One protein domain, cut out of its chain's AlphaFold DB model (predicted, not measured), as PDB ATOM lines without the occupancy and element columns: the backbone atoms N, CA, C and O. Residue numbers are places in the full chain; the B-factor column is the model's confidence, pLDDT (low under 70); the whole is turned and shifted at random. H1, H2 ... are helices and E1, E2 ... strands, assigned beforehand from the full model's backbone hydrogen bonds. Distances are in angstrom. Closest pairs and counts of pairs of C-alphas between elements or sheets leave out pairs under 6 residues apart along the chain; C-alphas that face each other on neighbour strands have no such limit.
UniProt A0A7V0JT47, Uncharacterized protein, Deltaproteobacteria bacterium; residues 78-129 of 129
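This is residues 78 to 129 of the 129 residues of an uncharacterized protein of Deltaproteobacteria bacterium (UniProt A0A7V0JT47). What shape do these coordinates make? A small body, made of helix H1, a ribbon of two short parallel strands, E1 and E2, and a long loop of residues 94 to 108, has an arm: residues 117 to 129, of which 117 to 126 belong to H2, stick out and make the length. What is it built of? The printed part has 52 residues with two named helices and two named strands in the order H1, E1, E2, H2, a mixed class. How compact is it? It is loose, with a radius of gyration of the C-alphas of 12.6 A, and spans 40 by 20 by 18 A.

Where does the first half run? H1 is residues 78 to 86, 12.3 A long, from C-alpha 78 at (-11.571, -42.019, 39.866); E1 is residues 91 to 93, 6.2 A. What follows? E2 is residues 109 to 111, 6.5 A, and H2 is residues 113 to 126, 20.3 A, ending with C-alpha 126 at (-17.323, -34.047, 5.523).

How do the strands pair? E1 and E2 are parallel, 24 degrees between directions, with N 92 and O 109 within hydrogen-bond range at 2.8 A. Where are the helices? The closest C-alphas of H1 and E1 are those of Ala 84 and Leu 92, 6.6 A; of E1 and H2, Val 93 and Pro 113, 5.8 A. H1 and H2 are apart, and in both every O i to N i+4 pair is within hydrogen-bond range.

How far does it reach? The two C-alphas farthest apart, Val 78 and Leu 129, are 41.1 A apart, and the printed part has no cut. Which link is long? E1 to E2, 15 residues. Where is confidence low? The mean pLDDT of the printed part is 73.4; residues 78 to 81, 83, 87, 98 to 99, 102 and 126 to 129 are under 70.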
ATOM      1  N   VAL A  78     -10.825 -43.258  39.553       55.69
ATOM      2  CA  VAL A  78     -11.571 -42.019  39.866       55.69
ATOM      3  C   VAL A  78     -10.810 -40.734  39.473       55.69
ATOM      4  O   VAL A  78     -11.457 -39.813  38.969       55.69
ATOM      5  N   PRO A  79      -9.466 -40.636  39.613       62.34
ATOM      6  CA  PRO A  79      -8.739 -39.420  39.245       62.34
ATOM      7  C   PRO A  79      -8.807 -39.085  37.754       62.34
ATOM      8  O   PRO A  79      -8.831 -37.909  37.403       62.34
ATOM      9  N   ILE A  80      -8.861 -40.090  36.876       67.25
ATOM     10  CA  ILE A  80      -8.855 -39.883  35.420       67.25
ATOM     11  C   ILE A  80     -10.194 -39.301  34.965       67.25
ATOM     12  O   ILE A  80     -10.219 -38.326  34.216       67.25
ATOM     13  N   LEU A  81     -11.302 -39.849  35.473       69.94
ATOM     14  CA  LEU A  81     -12.633 -39.321  35.189       69.94
ATOM     15  C   LEU A  81     -12.789 -37.903  35.749       69.94
ATOM     16  O   LEU A  81     -13.197 -37.004  35.023       69.94
ATOM     17  N   ALA A  82     -12.406 -37.685  37.012       70.94
ATOM     18  CA  ALA A  82     -12.458 -36.364  37.635       70.94
ATOM     19  C   ALA A  82     -11.624 -35.329  36.861       70.94
ATOM     20  O   ALA A  82     -12.123 -34.248  36.566       70.94
ATOM     21  N   SER A  83     -10.402 -35.687  36.446       65.75
ATOM     22  CA  SER A  83      -9.537 -34.808  35.648       65.75
ATOM     23  C   SER A  83     -10.157 -34.468  34.291       65.75
ATOM     24  O   SER A  83     -10.091 -33.320  33.857       65.75
ATOM     25  N   ALA A  84     -10.788 -35.439  33.622       71.25
ATOM     26  CA  ALA A  84     -11.467 -35.201  32.348       71.25
ATOM     27  C   ALA A  84     -12.646 -34.225  32.505       71.25
ATOM     28  O   ALA A  84     -12.829 -33.340  31.668       71.25
ATOM     29  N   LEU A  85     -13.401 -34.336  33.604       77.19
ATOM     30  CA  LEU A  85     -14.505 -33.426  33.920       77.19
ATOM     31  C   LEU A  85     -14.023 -32.019  34.283       77.19
ATOM     32  O   LEU A  85     -14.573 -31.042  33.777       77.19
ATOM     33  N   GLU A  86     -12.978 -31.902  35.105       71.44
ATOM     34  CA  GLU A  86     -12.364 -30.612  35.456       71.44
ATOM     35  C   GLU A  86     -11.811 -29.894  34.219       71.44
ATOM     36  O   GLU A  86     -12.025 -28.693  34.045       71.44
ATOM     37  N   ALA A  87     -11.169 -30.640  33.316       68.06
ATOM     38  CA  ALA A  87     -10.678 -30.130  32.039       68.06
ATOM     39  C   ALA A  87     -11.797 -29.817  31.030       68.06
ATOM     40  O   ALA A  87     -11.507 -29.294  29.952       68.06
ATOM     41  N   LYS A  88     -13.061 -30.133  31.354       78.62
ATOM     42  CA  LYS A  88     -14.217 -30.039  30.447       78.62
ATOM     43  C   LYS A  88     -13.966 -30.756  29.120       78.62
ATOM     44  O   LYS A  88     -14.349 -30.273  28.055       78.62
ATOM     45  N   ALA A  89     -13.268 -31.885  29.178       74.56
ATOM     46  CA  ALA A  89     -13.009 -32.695  28.006       74.56
ATOM     47  C   ALA A  89     -14.325 -33.288  27.494       74.56
ATOM     48  O   ALA A  89     -15.125 -33.793  28.275       74.56
ATOM     49  N   CYS A  90     -14.526 -33.278  26.177       81.38
ATOM     50  CA  CYS A  90     -15.663 -33.965  25.563       81.38
ATOM     51  C   CYS A  90     -15.423 -35.477  25.434       81.38
ATOM     52  O   CYS A  90     -16.376 -36.245  25.321       81.38
ATOM     53  N   PHE A  91     -14.155 -35.909  25.443       81.62
ATOM     54  CA  PHE A  91     -13.753 -37.294  25.206       81.62
ATOM     55  C   PHE A  91     -12.747 -37.776  26.258       81.62
ATOM     56  O   PHE A  91     -11.745 -37.104  26.511       81.62
ATOM     57  N   LEU A  92     -12.970 -38.970  26.809       83.12
ATOM     58  CA  LEU A  92     -11.987 -39.743  27.563       83.12
ATOM     59  C   LEU A  92     -11.527 -40.927  26.707       83.12
ATOM     60  O   LEU A  92     -12.305 -41.829  26.402       83.12
ATOM     61  N   VAL A  93     -10.245 -40.936  26.341       76.88
ATOM     62  CA  VAL A  93      -9.675 -41.969  25.472       76.88
ATOM     63  C   VAL A  93      -8.972 -43.042  26.303       76.88
ATOM     64  O   VAL A  93      -7.986 -42.751  26.976       76.88
ATOM     65  N   THR A  94      -9.455 -44.285  26.260       79.50
ATOM     66  CA  THR A  94      -8.909 -45.395  27.062       79.50
ATOM     67  C   THR A  94      -9.234 -46.769  26.464       79.50
ATOM     68  O   THR A  94     -10.210 -46.925  25.738       79.50
ATOM     69  N   PHE A  95      -8.437 -47.795  26.786       74.12
ATOM     70  CA  PHE A  95      -8.778 -49.202  26.510       74.12
ATOM     71  C   PHE A  95      -9.566 -49.861  27.655       74.12
ATOM     72  O   PHE A  95     -10.185 -50.907  27.461       74.12
ATOM     73  N   ASN A  96      -9.607 -49.239  28.838       75.25
ATOM     74  CA  ASN A  96     -10.289 -49.756  30.029       75.25
ATOM     75  C   ASN A  96     -11.742 -49.263  30.122       75.25
ATOM     76  O   ASN A  96     -12.209 -48.868  31.184       75.25
ATOM     77  N   MET A  97     -12.479 -49.261  29.010       74.62
ATOM     78  CA  MET A  97     -13.805 -48.622  28.920       74.62
ATOM     79  C   MET A  97     -14.802 -49.123  29.977       74.62
ATOM     80  O   MET A  97     -15.570 -48.340  30.518       74.62
ATOM     81  N   LYS A  98     -14.744 -50.410  30.344       69.31
ATOM     82  CA  LYS A  98     -15.608 -51.015  31.378       69.31
ATOM     83  C   LYS A  98     -15.487 -50.360  32.761       69.31
ATOM     84  O   LYS A  98     -16.378 -50.510  33.598       69.31
ATOM     85  N   ASP A  99     -14.381 -49.670  33.017       66.88
ATOM     86  CA  ASP A  99     -14.116 -49.048  34.304       66.88
ATOM     87  C   ASP A  99     -14.774 -47.661  34.423       66.88
ATOM     88  O   ASP A  99     -14.984 -47.210  35.554       66.88
ATOM     89  N   TYR A 100     -15.208 -47.065  33.298       70.38
ATOM     90  CA  TYR A 100     -15.770 -45.715  33.195       70.38
ATOM     91  C   TYR A 100     -17.158 -45.718  32.544       70.38
ATOM     92  O   TYR A 100     -17.326 -46.088  31.387       70.38
ATOM     93  N   TRP A 101     -18.156 -45.243  33.280       70.00
ATOM     94  CA  TRP A 101     -19.545 -45.139  32.826       70.00
ATOM     95  C   TRP A 101     -20.114 -43.797  33.300       70.00
ATOM     96  O   TRP A 101     -20.845 -43.755  34.286       70.00
ATOM     97  N   PRO A 102     -19.707 -42.672  32.683       69.94
ATOM     98  CA  PRO A 102     -20.291 -41.381  33.020       69.94
ATOM     99  C   PRO A 102     -21.805 -41.428  32.785       69.94
ATOM    100  O   PRO A 102     -22.277 -42.018  31.814       69.94
ATOM    101  N   ASP A 103     -22.562 -40.840  33.708       71.06
ATOM    102  CA  ASP A 103     -24.006 -40.692  33.552       71.06
ATOM    103  C   ASP A 103     -24.318 -39.855  32.298       71.06
ATOM    104  O   ASP A 103     -23.546 -38.971  31.936       71.06
ATOM    105  N   ASN A 104     -25.466 -40.088  31.653       70.38
ATOM    106  CA  ASN A 104     -25.871 -39.351  30.446       70.38
ATOM    107  C   ASN A 104     -26.020 -37.831  30.669       70.38
ATOM    108  O   ASN A 104     -26.066 -37.065  29.708       70.38
ATOM    109  N   SER A 105     -26.116 -37.383  31.923       70.00
ATOM    110  CA  SER A 105     -26.081 -35.966  32.307       70.00
ATOM    111  C   SER A 105     -24.695 -35.321  32.171       70.00
ATOM    112  O   SER A 105     -24.584 -34.095  32.180       70.00
ATOM    113  N   ILE A 106     -23.642 -36.125  32.026       74.31
ATOM    114  CA  ILE A 106     -22.255 -35.687  31.915       74.31
ATOM    115  C   ILE A 106     -21.850 -35.650  30.436       74.31
ATOM    116  O   ILE A 106     -21.891 -36.659  29.738       74.31
ATOM    117  N   GLN A 107     -21.385 -34.490  29.962       80.56
ATOM    118  CA  GLN A 107     -20.863 -34.316  28.597       80.56
ATOM    119  C   GLN A 107     -19.425 -34.843  28.458       80.56
ATOM    120  O   GLN A 107     -18.506 -34.094  28.134       80.56
ATOM    121  N   LEU A 108     -19.221 -36.128  28.735       81.50
ATOM    122  CA  LEU A 108     -17.939 -36.802  28.572       81.50
ATOM    123  C   LEU A 108     -18.178 -38.186  27.982       81.50
ATOM    124  O   LEU A 108     -18.764 -39.053  28.625       81.50
ATOM    125  N   GLU A 109     -17.692 -38.405  26.769       86.06
ATOM    126  CA  GLU A 109     -17.825 -39.684  26.088       86.06
ATOM    127  C   GLU A 109     -16.549 -40.518  26.233       86.06
ATOM    128  O   GLU A 109     -15.442 -40.022  26.020       86.06
ATOM    129  N   VAL A 110     -16.692 -41.795  26.585       85.94
ATOM    130  CA  VAL A 110     -15.564 -42.724  26.744       85.94
ATOM    131  C   VAL A 110     -15.431 -43.584  25.496       85.94
ATOM    132  O   VAL A 110     -16.405 -44.193  25.061       85.94
ATOM    133  N   LEU A 111     -14.229 -43.648  24.927       86.44
ATOM    134  CA  LEU A 111     -13.966 -44.367  23.679       86.44
ATOM    135  C   LEU A 111     -12.498 -44.790  23.550       86.44
ATOM    136  O   LEU A 111     -11.609 -44.276  24.228       86.44
ATOM    137  N   THR A 112     -12.222 -45.733  22.659       84.88
ATOM    138  CA  THR A 112     -10.862 -46.162  22.316       84.88
ATOM    139  C   THR A 112     -10.172 -45.164  21.374       84.88
ATOM    140  O   THR A 112     -10.836 -44.437  20.626       84.88
ATOM    141  N   PRO A 113      -8.824 -45.151  21.307       75.81
ATOM    142  CA  PRO A 113      -8.103 -44.304  20.352       75.81
ATOM    143  C   PRO A 113      -8.542 -44.498  18.889       75.81
ATOM    144  O   PRO A 113      -8.624 -43.531  18.130       75.81
ATOM    145  N   GLY A 114      -8.841 -45.741  18.492       71.81
ATOM    146  CA  GLY A 114      -9.270 -46.067  17.129       71.81
ATOM    147  C   GLY A 114     -10.647 -45.496  16.783       71.81
ATOM    148  O   GLY A 114     -10.857 -45.015  15.665       71.81
ATOM    149  N   GLU A 115     -11.566 -45.485  17.749       84.25
ATOM    150  CA  GLU A 115     -12.890 -44.881  17.590       84.25
ATOM    151  C   GLU A 115     -12.790 -43.359  17.446       84.25
ATOM    152  O   GLU A 115     -13.406 -42.804  16.533       84.25
ATOM    153  N   LEU A 116     -11.955 -42.684  18.254       84.12
ATOM    154  CA  LEU A 116     -11.757 -41.232  18.124       84.12
ATOM    155  C   LEU A 116     -11.220 -40.871  16.742       84.12
ATOM    156  O   LEU A 116     -11.739 -39.980  16.071       84.12
ATOM    157  N   LEU A 117     -10.178 -41.584  16.308       72.25
ATOM    158  CA  LEU A 117      -9.528 -41.326  15.030       72.25
ATOM    159  C   LEU A 117     -10.493 -41.532  13.858       72.25
ATOM    160  O   LEU A 117     -10.475 -40.753  12.906       72.25
ATOM    161  N   SER A 118     -11.356 -42.547  13.936       80.19
ATOM    162  CA  SER A 118     -12.392 -42.795  12.927       80.19
ATOM    163  C   SER A 118     -13.386 -41.635  12.839       80.19
ATOM    164  O   SER A 118     -13.708 -41.191  11.737       80.19
ATOM    165  N   ARG A 119     -13.815 -41.081  13.982       82.81
ATOM    166  CA  ARG A 119     -14.721 -39.920  14.019       82.81
ATOM    167  C   ARG A 119     -14.081 -38.653  13.473       82.81
ATOM    168  O   ARG A 119     -14.710 -37.957  12.685       82.81
ATOM    169  N   ILE A 120     -12.827 -38.385  13.836       77.38
ATOM    170  CA  ILE A 120     -12.081 -37.232  13.311       77.38
ATOM    171  C   ILE A 120     -11.947 -37.338  11.789       77.38
ATOM    172  O   ILE A 120     -12.208 -36.369  11.084       77.38
ATOM    173  N   ARG A 121     -11.591 -38.518  11.264       77.31
ATOM    174  CA  ARG A 121     -11.492 -38.741   9.812       77.31
ATOM    175  C   ARG A 121     -12.812 -38.469   9.101       77.31
ATOM    176  O   ARG A 121     -12.797 -37.832   8.052       77.31
ATOM    177  N   LEU A 122     -13.927 -38.936   9.662       77.19
ATOM    178  CA  LEU A 122     -15.255 -38.674   9.110       77.19
ATOM    179  C   LEU A 122     -15.579 -37.178   9.118       77.19
ATOM    180  O   LEU A 122     -15.960 -36.657   8.077       77.19
ATOM    181  N   ALA A 123     -15.369 -36.486  10.240       72.19
ATOM    182  CA  ALA A 123     -15.643 -35.054  10.359       72.19
ATOM    183  C   ALA A 123     -14.835 -34.226   9.345       72.19
ATOM    184  O   ALA A 123     -15.408 -33.470   8.571       72.19
ATOM    185  N   VAL A 124     -13.522 -34.467   9.257       71.38
ATOM    186  CA  VAL A 124     -12.644 -33.765   8.305       71.38
ATOM    187  C   VAL A 124     -13.000 -34.085   6.849       71.38
ATOM    188  O   VAL A 124     -12.886 -33.220   5.988       71.38
ATOM    189  N   SER A 125     -13.438 -35.314   6.553       73.06
ATOM    190  CA  SER A 125     -13.858 -35.689   5.192       73.06
ATOM    191  C   SER A 125     -15.183 -35.036   4.787       73.06
ATOM    192  O   SER A 125     -15.376 -34.765   3.608       73.06
ATOM    193  N   PHE A 126     -16.081 -34.790   5.746       59.53
ATOM    194  CA  PHE A 126     -17.323 -34.047   5.523       59.53
ATOM    195  C   PHE A 126     -17.074 -32.546   5.333       59.53
ATOM    196  O   PHE A 126     -17.733 -31.946   4.498       59.53
ATOM    197  N   ASP A 127     -16.103 -31.962   6.039       56.44
ATOM    198  CA  ASP A 127     -15.741 -30.540   5.898       56.44
ATOM    199  C   ASP A 127     -14.996 -30.216   4.580       56.44
ATOM    200  O   ASP A 127     -14.777 -29.049   4.253       56.44
ATOM    201  N   LEU A 128     -14.582 -31.240   3.822       54.59
ATOM    202  CA  LEU A 128     -13.880 -31.125   2.535       54.59
ATOM    203  C   LEU A 128     -14.790 -31.346   1.305       54.59
ATOM    204  O   LEU A 128     -14.278 -31.357   0.181       54.59
ATOM    205  N   LEU A 129     -16.103 -31.524   1.503       48.44
ATOM    206  CA  LEU A 129     -17.139 -31.645   0.463       48.44
ATOM    207  C   LEU A 129     -18.094 -30.447   0.497       48.44
ATOM    208  O   LEU A 129     -18.483 -30.002  -0.606       48.44
TER     209      LEU A 129